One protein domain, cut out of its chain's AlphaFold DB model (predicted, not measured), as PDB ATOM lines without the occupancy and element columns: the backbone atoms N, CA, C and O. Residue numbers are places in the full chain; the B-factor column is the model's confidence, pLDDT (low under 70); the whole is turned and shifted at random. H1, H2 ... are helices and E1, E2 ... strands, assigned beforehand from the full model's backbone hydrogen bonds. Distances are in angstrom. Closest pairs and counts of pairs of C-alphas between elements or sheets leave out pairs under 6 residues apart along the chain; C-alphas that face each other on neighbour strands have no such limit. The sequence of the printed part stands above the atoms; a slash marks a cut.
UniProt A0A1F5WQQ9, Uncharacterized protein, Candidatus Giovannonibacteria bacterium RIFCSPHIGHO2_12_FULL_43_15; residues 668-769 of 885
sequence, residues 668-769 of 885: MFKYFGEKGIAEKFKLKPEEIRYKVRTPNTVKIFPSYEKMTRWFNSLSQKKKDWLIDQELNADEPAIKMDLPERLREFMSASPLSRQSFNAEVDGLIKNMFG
ATOM      1  N   MET A 668      -4.992  -8.515 -34.904       78.50
ATOM      2  CA  MET A 668      -5.129  -8.682 -36.356       78.50
ATOM      3  C   MET A 668      -3.967  -8.053 -37.127       78.50
ATOM      4  O   MET A 668      -3.536  -8.615 -38.136       78.50
ATOM      5  N   PHE A 669      -3.390  -6.946 -36.647       75.00
ATOM      6  CA  PHE A 669      -2.130  -6.448 -37.211       75.00
ATOM      7  C   PHE A 669      -0.995  -7.470 -37.029       75.00
ATOM      8  O   PHE A 669      -0.270  -7.750 -37.988       75.00
ATOM      9  N   LYS A 670      -0.901  -8.111 -35.852       76.44
ATOM     10  CA  LYS A 670       0.002  -9.250 -35.612       76.44
ATOM     11  C   LYS A 670      -0.269 -10.412 -36.569       76.44
ATOM     12  O   LYS A 670       0.672 -10.862 -37.216       76.44
ATOM     13  N   TYR A 671      -1.524 -10.838 -36.741       78.81
ATOM     14  CA  TYR A 671      -1.905 -11.886 -37.701       78.81
ATOM     15  C   TYR A 671      -1.409 -11.577 -39.123       78.81
ATOM     16  O   TYR A 671      -0.734 -12.401 -39.741       78.81
ATOM     17  N   PHE A 672      -1.662 -10.374 -39.653       74.62
ATOM     18  CA  PHE A 672      -1.163 -10.017 -40.986       74.62
ATOM     19  C   PHE A 672       0.371  -9.918 -41.038       74.62
ATOM     20  O   PHE A 672       0.951 -10.211 -42.087       74.62
ATOM     21  N   GLY A 673       1.035  -9.562 -39.933       68.81
ATOM     22  CA  GLY A 673       2.490  -9.635 -39.775       68.81
ATOM     23  C   GLY A 673       3.025 -11.064 -39.883       68.81
ATOM     24  O   GLY A 673       3.836 -11.345 -40.761       68.81
ATOM     25  N   GLU A 674       2.514 -11.988 -39.067       65.62
ATOM     26  CA  GLU A 674       2.915 -13.406 -39.051       65.62
ATOM     27  C   GLU A 674       2.732 -14.107 -40.406       65.62
ATOM     28  O   GLU A 674       3.496 -15.005 -40.756       65.62
ATOM     29  N   LYS A 675       1.719 -13.710 -41.189       65.62
ATOM     30  CA  LYS A 675       1.469 -14.254 -42.536       65.62
ATOM     31  C   LYS A 675       2.313 -13.576 -43.634       65.62
ATOM     32  O   LYS A 675       2.117 -13.880 -44.809       65.62
ATOM     33  N   GLY A 676       3.190 -12.622 -43.296       66.12
ATOM     34  CA  GLY A 676       3.971 -11.812 -44.248       66.12
ATOM     35  C   GLY A 676       3.139 -10.821 -45.079       66.12
ATOM     36  O   GLY A 676       3.654 -10.158 -45.980       66.12
ATOM     37  N   ILE A 677       1.840 -10.700 -44.793       71.12
ATOM     38  CA  ILE A 677       0.890  -9.857 -45.529       71.12
ATOM     39  C   ILE A 677       1.127  -8.378 -45.191       71.12
ATOM     40  O   ILE A 677       1.090  -7.539 -46.089       71.12
ATOM     41  N   ALA A 678       1.436  -8.053 -43.931       69.00
ATOM     42  CA  ALA A 678       1.702  -6.679 -43.511       69.00
ATOM     43  C   ALA A 678       2.931  -6.073 -44.206       69.00
ATOM     44  O   ALA A 678       2.881  -4.919 -44.624       69.00
ATOM     45  N   GLU A 679       3.991  -6.859 -44.407       67.62
ATOM     46  CA  GLU A 679       5.175  -6.435 -45.158       67.62
ATOM     47  C   GLU A 679       4.883  -6.366 -46.665       67.62
ATOM     48  O   GLU A 679       5.048  -5.309 -47.278       67.62
ATOM     49  N   LYS A 680       4.341  -7.450 -47.248       70.00
ATOM     50  CA  LYS A 680       3.994  -7.541 -48.678       70.00
ATOM     51  C   LYS A 680       3.099  -6.393 -49.155       70.00
ATOM     52  O   LYS A 680       3.279  -5.901 -50.267       70.00
ATOM     53  N   PHE A 681       2.142  -5.969 -48.330       71.00
ATOM     54  CA  PHE A 681       1.225  -4.873 -48.643       71.00
ATOM     55  C   PHE A 681       1.599  -3.539 -47.980       71.00
ATOM     56  O   PHE A 681       0.897  -2.561 -48.213       71.00
ATOM     57  N   LYS A 682       2.685  -3.451 -47.197       76.25
ATOM     58  CA  LYS A 682       3.082  -2.247 -46.434       76.25
ATOM     59  C   LYS A 682       1.915  -1.665 -45.618       76.25
ATOM     60  O   LYS A 682       1.532  -0.503 -45.801       76.25
ATOM     61  N   LEU A 683       1.310  -2.502 -44.773       72.69
ATOM     62  CA  LEU A 683       0.232  -2.118 -43.858       72.69
ATOM     63  C   LEU A 683       0.772  -1.281 -42.694       72.69
ATOM     64  O   LEU A 683       1.856  -1.552 -42.179       72.69
ATOM     65  N   LYS A 684      -0.018  -0.312 -42.229       76.81
ATOM     66  CA  LYS A 684       0.225   0.395 -40.957       76.81
ATOM     67  C   LYS A 684      -0.743  -0.115 -39.879       76.81
ATOM     68  O   LYS A 684      -1.861  -0.484 -40.233       76.81
ATOM     69  N   PRO A 685      -0.385  -0.073 -38.581       63.66
ATOM     70  CA  PRO A 685      -1.266  -0.546 -37.507       63.66
ATOM     71  C   PRO A 685      -2.663   0.095 -37.505       63.66
ATOM     72  O   PRO A 685      -3.658  -0.583 -37.296       63.66
ATOM     73  N   GLU A 686      -2.742   1.393 -37.807       67.31
ATOM     74  CA  GLU A 686      -3.982   2.188 -37.800       67.31
ATOM     75  C   GLU A 686      -4.885   1.959 -39.032       67.31
ATOM     76  O   GLU A 686      -6.012   2.455 -39.077       67.31
ATOM     77  N   GLU A 687      -4.406   1.227 -40.046       71.06
ATOM     78  CA  GLU A 687      -5.171   0.916 -41.264       71.06
ATOM     79  C   GLU A 687      -6.155  -0.253 -41.073       71.06
ATOM     80  O   GLU A 687      -6.987  -0.495 -41.946       71.06
ATOM     81  N   ILE A 688      -6.079  -0.958 -39.940       75.88
ATOM     82  CA  ILE A 688      -7.008  -2.019 -39.537       75.88
ATOM     83  C   ILE A 688      -7.902  -1.462 -38.433       75.88
ATOM     84  O   ILE A 688      -7.406  -0.987 -37.411       75.88
ATOM     85  N   ARG A 689      -9.225  -1.498 -38.624       80.44
ATOM     86  CA  ARG A 689     -10.175  -0.953 -37.641       80.44
ATOM     87  C   ARG A 689     -11.368  -1.880 -37.445       80.44
ATOM     88  O   ARG A 689     -11.777  -2.583 -38.364       80.44
ATOM     89  N   TYR A 690     -11.957  -1.847 -36.259       82.31
ATOM     90  CA  TYR A 690     -13.115  -2.660 -35.892       82.31
ATOM     91  C   TYR A 690     -14.340  -1.747 -35.837       82.31
ATOM     92  O   TYR A 690     -14.346  -0.767 -35.090       82.31
ATOM     93  N   LYS A 691     -15.354  -2.029 -36.656       82.31
ATOM     94  CA  LYS A 691     -16.629  -1.309 -36.700       82.31
ATOM     95  C   LYS A 691     -17.665  -2.111 -35.919       82.31
ATOM     96  O   LYS A 691     -17.972  -3.231 -36.314       82.31
ATOM     97  N   VAL A 692     -18.208  -1.537 -34.847       82.25
ATOM     98  CA  VAL A 692     -19.311  -2.138 -34.079       82.25
ATOM     99  C   VAL A 692     -20.583  -1.332 -34.308       82.25
ATOM    100  O   VAL A 692     -20.621  -0.127 -34.040       82.25
ATOM    101  N   ARG A 693     -21.625  -1.995 -34.807       76.81
ATOM    102  CA  ARG A 693     -22.965  -1.437 -34.979       76.81
ATOM    103  C   ARG A 693     -23.685  -1.444 -33.629       76.81
ATOM    104  O   ARG A 693     -23.747  -2.456 -32.945       76.81
ATOM    105  N   THR A 694     -24.217  -0.294 -33.242       74.19
ATOM    106  CA  THR A 694     -25.104  -0.106 -32.081       74.19
ATOM    107  C   THR A 694     -26.440   0.452 -32.590       74.19
ATOM    108  O   THR A 694     -26.467   0.914 -33.734       74.19
ATOM    109  N   PRO A 695     -27.531   0.478 -31.796       61.34
ATOM    110  CA  PRO A 695     -28.849   0.881 -32.303       61.34
ATOM    111  C   PRO A 695     -28.854   2.274 -32.950       61.34
ATOM    112  O   PRO A 695     -29.535   2.497 -33.944       61.34
ATOM    113  N   ASN A 696     -28.032   3.189 -32.418       63.72
ATOM    114  CA  ASN A 696     -28.038   4.604 -32.798       63.72
ATOM    115  C   ASN A 696     -26.776   5.044 -33.572       63.72
ATOM    116  O   ASN A 696     -26.762   6.138 -34.127       63.72
ATOM    117  N   THR A 697     -25.686   4.260 -33.568       74.00
ATOM    118  CA  THR A 697     -24.381   4.661 -34.150       74.00
ATOM    119  C   THR A 697     -23.529   3.466 -34.589       74.00
ATOM    120  O   THR A 697     -23.655   2.373 -34.037       74.00
ATOM    121  N   VAL A 698     -22.576   3.682 -35.501       79.19
ATOM    122  CA  VAL A 698     -21.437   2.768 -35.698       79.19
ATOM    123  C   VAL A 698     -20.222   3.335 -34.966       79.19
ATOM    124  O   VAL A 698     -19.782   4.444 -35.268       79.19
ATOM    125  N   LYS A 699     -19.659   2.579 -34.019       79.94
ATOM    126  CA  LYS A 699     -18.396   2.927 -33.351       79.94
ATOM    127  C   LYS A 699     -17.212   2.301 -34.079       79.94
ATOM    128  O   LYS A 699     -17.319   1.183 -34.576       79.94
ATOM    129  N   ILE A 700     -16.085   3.010 -34.121       81.69
ATOM    130  CA  ILE A 700     -14.855   2.559 -34.785       81.69
ATOM    131  C   ILE A 700     -13.720   2.496 -33.762       81.69
ATOM    132  O   ILE A 700     -13.399   3.502 -33.131       81.69
ATOM    133  N   PHE A 701     -13.093   1.329 -33.623       81.62
ATOM    134  CA  PHE A 701     -11.974   1.089 -32.711       81.62
ATOM    135  C   PHE A 701     -10.681   0.818 -33.501       81.62
ATOM    136  O   PHE A 701     -10.714   0.035 -34.451       81.62
ATOM    137  N   PRO A 702      -9.538   1.425 -33.124       73.94
ATOM    138  CA  PRO A 702      -8.253   1.221 -33.800       73.94
ATOM    139  C   PRO A 702      -7.441   0.037 -33.237       73.94
ATOM    140  O   PRO A 702      -6.284  -0.130 -33.601       73.94
ATOM    141  N   SER A 703      -8.001  -0.743 -32.306       78.19
ATOM    142  CA  SER A 703      -7.457  -2.043 -31.889       78.19
ATOM    143  C   SER A 703      -8.540  -2.917 -31.247       78.19
ATOM    144  O   SER A 703      -9.496  -2.389 -30.668       78.19
ATOM    145  N   TYR A 704      -8.358  -4.239 -31.304       79.62
ATOM    146  CA  TYR A 704      -9.216  -5.225 -30.636       79.62
ATOM    147  C   TYR A 704      -9.306  -4.939 -29.132       79.62
ATOM    148  O   TYR A 704     -10.396  -4.812 -28.588       79.62
ATOM    149  N   GLU A 705      -8.168  -4.696 -28.478       80.12
ATOM    150  CA  GLU A 705      -8.104  -4.372 -27.047       80.12
ATOM    151  C   GLU A 705      -8.997  -3.173 -26.664       80.12
ATOM    152  O   GLU A 705      -9.696  -3.210 -25.650       80.12
ATOM    153  N   LYS A 706      -9.022  -2.110 -27.481       80.69
ATOM    154  CA  LYS A 706      -9.880  -0.938 -27.236       80.69
ATOM    155  C   LYS A 706     -11.362  -1.252 -27.443       80.69
ATOM    156  O   LYS A 706     -12.190  -0.687 -26.730       80.69
ATOM    157  N   MET A 707     -11.693  -2.154 -28.369       85.00
ATOM    158  CA  MET A 707     -13.052  -2.669 -28.544       85.00
ATOM    159  C   MET A 707     -13.485  -3.505 -27.330       85.00
ATOM    160  O   MET A 707     -14.533  -3.222 -26.761       85.00
ATOM    161  N   THR A 708     -12.657  -4.448 -26.863       81.50
ATOM    162  CA  THR A 708     -12.942  -5.290 -25.686       81.50
ATOM    163  C   THR A 708     -13.066  -4.470 -24.401       81.50
ATOM    164  O   THR A 708     -14.012  -4.659 -23.640       81.50
ATOM    165  N   ARG A 709     -12.174  -3.494 -24.167       80.81
ATOM    166  CA  ARG A 709     -12.274  -2.577 -23.014       80.81
ATOM    167  C   ARG A 709     -13.567  -1.749 -23.042       80.81
ATOM    168  O   ARG A 709     -14.152  -1.518 -21.988       80.81
ATOM    169  N   TRP A 710     -14.025  -1.318 -24.222       86.56
ATOM    170  CA  TRP A 710     -15.318  -0.636 -24.366       86.56
ATOM    171  C   TRP A 710     -16.512  -1.586 -24.194       86.56
ATOM    172  O   TRP A 710     -17.486  -1.211 -23.549       86.56
ATOM    173  N   PHE A 711     -16.448  -2.806 -24.732       83.12
ATOM    174  CA  PHE A 711     -17.497  -3.809 -24.553       83.12
ATOM    175  C   PHE A 711     -17.681  -4.157 -23.070       83.12
ATOM    176  O   PHE A 711     -18.801  -4.150 -22.562       83.12
ATOM    177  N   ASN A 712     -16.581  -4.362 -22.341       79.94
ATOM    178  CA  ASN A 712     -16.616  -4.706 -20.922       79.94
ATOM    179  C   ASN A 712     -17.237  -3.601 -20.049       79.94
ATOM    180  O   ASN A 712     -17.895  -3.936 -19.064       79.94
ATOM    181  N   SER A 713     -17.117  -2.321 -20.430       80.19
ATOM    182  CA  SER A 713     -17.755  -1.191 -19.730       80.19
ATOM    183  C   SER A 713     -19.212  -0.917 -20.139       80.19
ATOM    184  O   SER A 713     -19.817   0.045 -19.664       80.19
ATOM    185  N   LEU A 714     -19.823  -1.763 -20.976       79.31
ATOM    186  CA  LEU A 714     -21.266  -1.730 -21.217       79.31
ATOM    187  C   LEU A 714     -22.056  -2.375 -20.064       79.31
ATOM    188  O   LEU A 714     -21.675  -3.414 -19.521       79.31
ATOM    189  N   SER A 715     -23.218  -1.795 -19.756       76.56
ATOM    190  CA  SER A 715     -24.262  -2.418 -18.929       76.56
ATOM    191  C   SER A 715     -24.734  -3.739 -19.545       76.56
ATOM    192  O   SER A 715     -24.842  -3.808 -20.772       76.56
ATOM    193  N   GLN A 716     -25.100  -4.732 -18.728       72.00
ATOM    194  CA  GLN A 716     -25.408  -6.095 -19.190       72.00
ATOM    195  C   GLN A 716     -26.423  -6.126 -20.347       72.00
ATOM    196  O   GLN A 716     -26.056  -6.538 -21.440       72.00
ATOM    197  N   LYS A 717     -27.579  -5.461 -20.204       72.75
ATOM    198  CA  LYS A 717     -28.611  -5.300 -21.255       72.75
ATOM    199  C   LYS A 717     -28.106  -4.780 -22.621       72.75
ATOM    200  O   LYS A 717     -28.761  -4.980 -23.638       72.75
ATOM    201  N   LYS A 718     -26.954  -4.094 -22.674       75.75
ATOM    202  CA  LYS A 718     -26.296  -3.641 -23.922       75.75
ATOM    203  C   LYS A 718     -25.256  -4.638 -24.448       75.75
ATOM    204  O   LYS A 718     -24.984  -4.625 -25.645       75.75
ATOM    205  N   LYS A 719     -24.685  -5.478 -23.580       77.06
ATOM    206  CA  LYS A 719     -23.883  -6.648 -23.964       77.06
ATOM    207  C   LYS A 719     -24.787  -7.715 -24.570       77.06
ATOM    208  O   LYS A 719     -24.522  -8.135 -25.687       77.06
ATOM    209  N   ASP A 720     -25.885  -8.045 -23.893       74.06
ATOM    210  CA  ASP A 720     -26.872  -9.045 -24.325       74.06
ATOM    211  C   ASP A 720     -27.463  -8.691 -25.702       74.06
ATOM    212  O   ASP A 720     -27.557  -9.542 -26.579       74.06
ATOM    213  N   TRP A 721     -27.763  -7.407 -25.938       80.56
ATOM    214  CA  TRP A 721     -28.203  -6.925 -27.253       80.56
ATOM    215  C   TRP A 721     -27.114  -7.041 -28.337       80.56
ATOM    216  O   TRP A 721     -27.412  -7.424 -29.460       80.56
ATOM    217  N   LEU A 722     -25.843  -6.742 -28.032       76.81
ATOM    218  CA  LEU A 722     -24.748  -6.935 -28.999       76.81
ATOM    219  C   LEU A 722     -24.483  -8.418 -29.296       76.81
ATOM    220  O   LEU A 722     -24.099  -8.749 -30.414       76.81
ATOM    221  N   ILE A 723     -24.690  -9.283 -28.303       77.44
ATOM    222  CA  ILE A 723     -24.630 -10.742 -28.408       77.44
ATOM    223  C   ILE A 723     -25.725 -11.252 -29.348       77.44
ATOM    224  O   ILE A 723     -25.415 -11.931 -30.325       77.44
ATOM    225  N   ASP A 724     -26.982 -10.872 -29.106       72.81
ATOM    226  CA  ASP A 724     -28.120 -11.218 -29.962       72.81
ATOM    227  C   ASP A 724     -27.877 -10.795 -31.419       72.81
ATOM    228  O   ASP A 724     -28.004 -11.603 -32.335       72.81
ATOM    229  N   GLN A 725     -27.420  -9.562 -31.644       76.00
ATOM    230  CA  GLN A 725     -27.186  -9.040 -32.994       76.00
ATOM    231  C   GLN A 725     -25.935  -9.613 -33.692       76.00
ATOM    232  O   GLN A 725     -25.802  -9.466 -34.903       76.00
ATOM    233  N   GLU A 726     -25.013 -10.272 -32.982       75.25
ATOM    234  CA  GLU A 726     -23.902 -11.020 -33.604       75.25
ATOM    235  C   GLU A 726     -24.290 -12.475 -33.942       75.25
ATOM    236  O   GLU A 726     -23.646 -13.101 -34.789       75.25
ATOM    237  N   LEU A 727     -25.336 -13.011 -33.297       71.19
ATOM    238  CA  LEU A 727     -25.835 -14.378 -33.489       71.19
ATOM    239  C   LEU A 727     -27.018 -14.460 -34.471       71.19
ATOM    240  O   LEU A 727     -27.041 -15.353 -35.315       71.19
ATOM    241  N   ASN A 728     -27.982 -13.540 -34.360       68.94
ATOM    242  CA  ASN A 728     -29.333 -13.684 -34.919       68.94
ATOM    243  C   ASN A 728     -29.679 -12.699 -36.053       68.94
ATOM    244  O   ASN A 728     -30.717 -12.862 -36.692       68.94
ATOM    245  N   ALA A 729     -28.856 -11.675 -36.310       69.19
ATOM    246  CA  ALA A 729     -29.116 -10.681 -37.357       69.19
ATOM    247  C   ALA A 729     -28.505 -11.072 -38.718       69.19
ATOM    248  O   ALA A 729     -27.424 -11.657 -38.780       69.19
ATOM    249  N   ASP A 730     -29.148 -10.657 -39.818       63.91
ATOM    250  CA  ASP A 730     -28.678 -10.896 -41.201       63.91
ATOM    251  C   ASP A 730     -27.282 -10.309 -41.494       63.91
ATOM    252  O   ASP A 730     -26.590 -10.731 -42.423       63.91
ATOM    253  N   GLU A 731     -26.852  -9.323 -40.703       63.47
ATOM    254  CA  GLU A 731     -25.490  -8.802 -40.707       63.47
ATOM    255  C   GLU A 731     -24.898  -8.819 -39.290       63.47
ATOM    256  O   GLU A 731     -25.513  -8.233 -38.397       63.47
ATOM    257  N   PRO A 732     -23.674  -9.348 -39.081       68.38
ATOM    258  CA  PRO A 732     -23.030  -9.316 -37.771       68.38
ATOM    259  C   PRO A 732     -22.804  -7.879 -37.286       68.38
ATOM    260  O   PRO A 732     -22.435  -6.983 -38.062       68.38
ATOM    261  N   ALA A 733     -22.995  -7.677 -35.982       72.56
ATOM    262  CA  ALA A 733     -22.802  -6.404 -35.301       72.56
ATOM    263  C   ALA A 733     -21.338  -5.928 -35.352       72.56
ATOM    264  O   ALA A 733     -21.093  -4.717 -35.373       72.56
ATOM    265  N   ILE A 734     -20.370  -6.849 -35.403       76.75
ATOM    266  CA  ILE A 734     -18.934  -6.563 -35.485       76.75
ATOM    267  C   ILE A 734     -18.406  -6.852 -36.894       76.75
ATOM    268  O   ILE A 734     -18.420  -7.980 -37.382       76.75
ATOM    269  N   LYS A 735     -17.856  -5.824 -37.549       79.38
ATOM    270  CA  LYS A 735     -17.245  -5.926 -38.881       79.38
ATOM    271  C   LYS A 735     -15.840  -5.333 -38.891       79.38
ATOM    272  O   LYS A 735     -15.610  -4.238 -38.377       79.38
ATOM    273  N   MET A 736     -14.895  -6.019 -39.529       79.19
ATOM    274  CA  MET A 736     -13.555  -5.474 -39.749       79.19
ATOM    275  C   MET A 736     -13.501  -4.559 -40.974       79.19
ATOM    276  O   MET A 736     -13.899  -4.926 -42.078       79.19
ATOM    277  N   ASP A 737     -12.944  -3.373 -40.769       77.69
ATOM    278  CA  ASP A 737     -12.642  -2.383 -41.790       77.69
ATOM    279  C   ASP A 737     -11.208  -2.609 -42.283       77.69
ATOM    280  O   ASP A 737     -10.241  -2.293 -41.586       77.69
ATOM    281  N   LEU A 738     -11.078  -3.208 -43.470       80.88
ATOM    282  CA  LEU A 738      -9.791  -3.495 -44.105       80.88
ATOM    283  C   LEU A 738      -9.508  -2.533 -45.277       80.88
ATOM    284  O   LEU A 738     -10.445  -2.143 -45.988       80.88
ATOM    285  N   PRO A 739      -8.230  -2.223 -45.571       77.81
ATOM    286  CA  PRO A 739      -7.833  -1.518 -46.790       77.81
ATOM    287  C   PRO A 739      -8.277  -2.243 -48.071       77.81
ATOM    288  O   PRO A 739      -8.282  -3.475 -48.111       77.81
ATOM    289  N   GLU A 740      -8.568  -1.480 -49.131       76.31
ATOM    290  CA  GLU A 740      -8.993  -1.967 -50.463       76.31
ATOM    291  C   GLU A 740      -8.135  -3.151 -50.946       76.31
ATOM    292  O   GLU A 740      -8.630  -4.260 -51.132       76.31
ATOM    293  N   ARG A 741      -6.812  -2.941 -50.962       77.50
ATOM    294  CA  ARG A 741      -5.762  -3.914 -51.315       77.50
ATOM    295  C   ARG A 741      -5.830  -5.256 -50.573       77.50
ATOM    296  O   ARG A 741      -5.382  -6.269 -51.104       77.50
ATOM    297  N   LEU A 742      -6.364  -5.281 -49.347       75.00
ATOM    298  CA  LEU A 742      -6.624  -6.534 -48.634       75.00
ATOM    299  C   LEU A 742      -7.980  -7.113 -49.034       75.00
ATOM    300  O   LEU A 742      -8.042  -8.298 -49.334       75.00
ATOM    301  N   ARG A 743      -9.054  -6.315 -49.098       74.75
ATOM    302  CA  ARG A 743     -10.378  -6.805 -49.534       74.75
ATOM    303  C   ARG A 743     -10.318  -7.478 -50.911       74.75
ATOM    304  O   ARG A 743     -10.916  -8.539 -51.084       74.75
ATOM    305  N   GLU A 744      -9.528  -6.942 -51.836       73.06
ATOM    306  CA  GLU A 744      -9.227  -7.548 -53.141       73.06
ATOM    307  C   GLU A 744      -8.483  -8.889 -53.011       73.06
ATOM    308  O   GLU A 744      -8.978  -9.918 -53.474       73.06
ATOM    309  N   PHE A 745      -7.330  -8.913 -52.328       72.31
ATOM    310  CA  PHE A 745      -6.525 -10.128 -52.120       72.31
ATOM    311  C   PHE A 745      -7.324 -11.263 -51.456       72.31
ATOM    312  O   PHE A 745      -7.200 -12.428 -51.836       72.31
ATOM    313  N   MET A 746      -8.174 -10.917 -50.491       72.00
ATOM    314  CA  MET A 746      -9.021 -11.864 -49.769       72.00
ATOM    315  C   MET A 746     -10.214 -12.326 -50.614       72.00
ATOM    316  O   MET A 746     -10.641 -13.469 -50.488       72.00
ATOM    317  N   SER A 747     -10.724 -11.493 -51.525       66.31
ATOM    318  CA  SER A 747     -11.757 -11.904 -52.486       66.31
ATOM    319  C   SER A 747     -11.201 -12.835 -53.570       66.31
ATOM    320  O   SER A 747     -11.885 -13.766 -53.983       66.31
ATOM    321  N   ALA A 748      -9.942 -12.642 -53.974       61.03
ATOM    322  CA  ALA A 748      -9.247 -13.480 -54.953       61.03
ATOM    323  C   ALA A 748      -8.772 -14.846 -54.406       61.03
ATOM    324  O   ALA A 748      -8.344 -15.699 -55.183       61.03
ATOM    325  N   SER A 749      -8.823 -15.073 -53.087       65.12
ATOM    326  CA  SER A 749      -8.327 -16.296 -52.442       65.12
ATOM    327  C   SER A 749      -9.311 -16.819 -51.384       65.12
ATOM    328  O   SER A 749      -9.268 -16.384 -50.227       65.12
ATOM    329  N   PRO A 750     -10.168 -17.806 -51.726       60.75
ATOM    330  CA  PRO A 750     -11.119 -18.404 -50.786       60.75
ATOM    331  C   PRO A 750     -10.457 -18.972 -49.521       60.75
ATOM    332  O   PRO A 750     -10.987 -18.810 -48.425       60.75
ATOM    333  N   LEU A 751      -9.263 -19.565 -49.651       57.75
ATOM    334  CA  LEU A 751      -8.485 -20.084 -48.519       57.75
ATOM    335  C   LEU A 751      -7.969 -18.964 -47.604       57.75
ATOM    336  O   LEU A 751      -7.967 -19.121 -46.383       57.75
ATOM    337  N   SER A 752      -7.560 -17.822 -48.167       64.25
ATOM    338  CA  SER A 752      -7.161 -16.659 -47.366       64.25
ATOM    339  C   SER A 752      -8.367 -16.070 -46.636       64.25
ATOM    340  O   SER A 752      -8.278 -15.835 -45.432       64.25
ATOM    341  N   ARG A 753      -9.510 -15.915 -47.322       65.94
ATOM    342  CA  ARG A 753     -10.778 -15.467 -46.721       65.94
ATOM    343  C   ARG A 753     -11.215 -16.370 -45.572       65.94
ATOM    344  O   ARG A 753     -11.458 -15.868 -44.482       65.94
ATOM    345  N   GLN A 754     -11.225 -17.687 -45.774       68.25
ATOM    346  CA  GLN A 754     -11.577 -18.654 -44.732       68.25
ATOM    347  C   GLN A 754     -10.618 -18.589 -43.531       68.25
ATOM    348  O   GLN A 754     -11.072 -18.619 -42.390       68.25
ATOM    349  N   SER A 755      -9.305 -18.454 -43.766       69.19
ATOM    350  CA  SER A 755      -8.311 -18.341 -42.687       69.19
ATOM    351  C   SER A 755      -8.432 -17.046 -41.880       69.19
ATOM    352  O   SER A 755      -8.120 -17.059 -40.697       69.19
ATOM    353  N   PHE A 756      -8.840 -15.937 -42.501       74.50
ATOM    354  CA  PHE A 756      -9.055 -14.663 -41.809       74.50
ATOM    355  C   PHE A 756     -10.381 -14.636 -41.060       74.50
ATOM    356  O   PHE A 756     -10.396 -14.206 -39.915       74.50
ATOM    357  N   ASN A 757     -11.463 -15.137 -41.669       72.19
ATOM    358  CA  ASN A 757     -12.744 -15.279 -40.984       72.19
ATOM    359  C   ASN A 757     -12.552 -16.084 -39.691       72.19
ATOM    360  O   ASN A 757     -12.877 -15.573 -38.634       72.19
ATOM    361  N   ALA A 758     -11.886 -17.243 -39.750       71.38
ATOM    362  CA  ALA A 758     -11.615 -18.063 -38.565       71.38
ATOM    363  C   ALA A 758     -10.810 -17.342 -37.457       71.38
ATOM    364  O   ALA A 758     -11.028 -17.609 -36.277       71.38
ATOM    365  N   GLU A 759      -9.901 -16.426 -37.808       76.19
ATOM    366  CA  GLU A 759      -9.165 -15.608 -36.830       76.19
ATOM    367  C   GLU A 759     -10.095 -14.568 -36.173       76.19
ATOM    368  O   GLU A 759     -10.132 -14.439 -34.950       76.19
ATOM    369  N   VAL A 760     -10.913 -13.881 -36.979       73.56
ATOM    370  CA  VAL A 760     -11.932 -12.924 -36.509       73.56
ATOM    371  C   VAL A 760     -12.996 -13.615 -35.654       73.56
ATOM    372  O   VAL A 760     -13.395 -13.079 -34.624       73.56
ATOM    373  N   ASP A 761     -13.407 -14.824 -36.028       70.56
ATOM    374  CA  ASP A 761     -14.346 -15.664 -35.286       70.56
ATOM    375  C   ASP A 761     -13.766 -16.074 -33.925       70.56
ATOM    376  O   ASP A 761     -14.487 -16.070 -32.928       70.56
ATOM    377  N   GLY A 762     -12.458 -16.353 -33.859       72.25
ATOM    378  CA  GLY A 762     -11.732 -16.575 -32.608       72.25
ATOM    379  C   GLY A 762     -11.717 -15.341 -31.702       72.25
ATOM    380  O   GLY A 762     -12.029 -15.450 -30.518       72.25
ATOM    381  N   LEU A 763     -11.426 -14.156 -32.248       73.00
ATOM    382  CA  LEU A 763     -11.474 -12.894 -31.492       73.00
ATOM    383  C   LEU A 763     -12.881 -12.585 -30.965       73.00
ATOM    384  O   LEU A 763     -13.045 -12.238 -29.799       73.00
ATOM    385  N   ILE A 764     -13.904 -12.744 -31.803       71.19
ATOM    386  CA  ILE A 764     -15.302 -12.490 -31.437       71.19
ATOM    387  C   ILE A 764     -15.769 -13.491 -30.366       71.19
ATOM    388  O   ILE A 764     -16.331 -13.078 -29.350       71.19
ATOM    389  N   LYS A 765     -15.434 -14.781 -30.509       73.38
ATOM    390  CA  LYS A 765     -15.703 -15.810 -29.489       73.38
ATOM    391  C   LYS A 765     -14.997 -15.526 -28.161       73.38
ATOM    392  O   LYS A 765     -15.604 -15.706 -27.110       73.38
ATOM    393  N   ASN A 766     -13.758 -15.033 -28.190       74.12
ATOM    394  CA  ASN A 766     -13.019 -14.645 -26.984       74.12
ATOM    395  C   ASN A 766     -13.616 -13.415 -26.274       74.12
ATOM    396  O   ASN A 766     -13.358 -13.230 -25.087       74.12
ATOM    397  N   MET A 767     -14.393 -12.575 -26.968       70.12
ATOM    398  CA  MET A 767     -15.056 -11.412 -26.366       70.12
ATOM    399  C   MET A 767     -16.449 -11.734 -25.804       70.12
ATOM    400  O   MET A 767     -16.838 -11.150 -24.795       70.12
ATOM    401  N   PHE A 768     -17.190 -12.650 -26.436       68.38
ATOM    402  CA  PHE A 768     -18.554 -13.013 -26.028       68.38
ATOM    403  C   PHE A 768     -18.653 -14.312 -25.206       68.38
ATOM    404  O   PHE A 768     -19.692 -14.576 -24.615       68.38
ATOM    405  N   GLY A 769     -17.597 -15.131 -25.150       53.38
ATOM    406  CA  GLY A 769     -17.573 -16.434 -24.466       53.38
ATOM    407  C   GLY A 769     -18.103 -17.595 -25.319       53.38
ATOM    408  O   GLY A 769     -17.707 -18.745 -25.130       53.38
TER     409      GLY A 769
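What this domain is: This is residues 668 to 769 of the 885 residues of an uncharacterized protein of Candidatus Giovannonibacteria bacterium RIFCSPHIGHO2_12_FULL_43_15 (UniProt A0A1F5WQQ9). A small three-stranded sheet makes a wall of an elongated body, with H3 packed over it and the long helix H6 grazing the sheet and coming close to H3 only near its last residues, at Met 767. H4 lies toward one end, H1, H2 and H5 toward the other, and contacts between helices are few. The 102 printed residues hold six named helices and three named strands, in the order H1 H2 E1 E2 H3 H4 E3 H5 H6; the sheet, E2 E1 E3, is antiparallel. The class is mostly helix, compact with a radius of gyration of the C-alphas of 14.2 A, spanning 42 by 24 by 24 A.

Where its parts are: H1, residues 668 to 674, begins with C-alpha 668 at (-5.129, -8.682, -36.356). H2 is 677 to 680, E1 689 to 693, E2 698 to 701, H3 704 to 712, 12.2 A long, and H4 716 to 727, 16.5 A. E3 is 734 to 737, H5 740 to 747, and H6 750 to 768, 26.4 A, ending with C-alpha 768 at (-18.554, -13.013, -26.028).

How they stand to each other: E1 and E2 form a hairpin, with N 690 and O 701 2.9 A apart. E1 and E3 are antiparallel, with N 691 and O 735 2.8 A apart. E2, H3 H4, E3 form a split strand-helix-strand unit, E1 between its two strands, with a right-handed crossover. H3 is on the sheet at a height of 9.9 A. H4 only grazes it, as does H6. H5 and H6 only just touch, only at the corner, by Met 746 and Arg 753, their closest C-alphas, 5.0 A apart. H1 and H2 likewise touch only at the corner, only just, with 3 pairs of C-alphas within 8 A, the closest those of Phe 672 and Ala 678, 5.1 A. In H1, H3, H4 and H6 every O i to N i+4 pair is within hydrogen-bond range, in H5 3 of 4; H2 is too short for one.

The domain as a whole: The C-alphas of Lys 680 and Lys 717, the two farthest apart, are 42.7 A apart. The printed part has no cut and no long link. Mean pLDDT of the printed part is 73.5, with 26 residues under 70, among them 747 to 755.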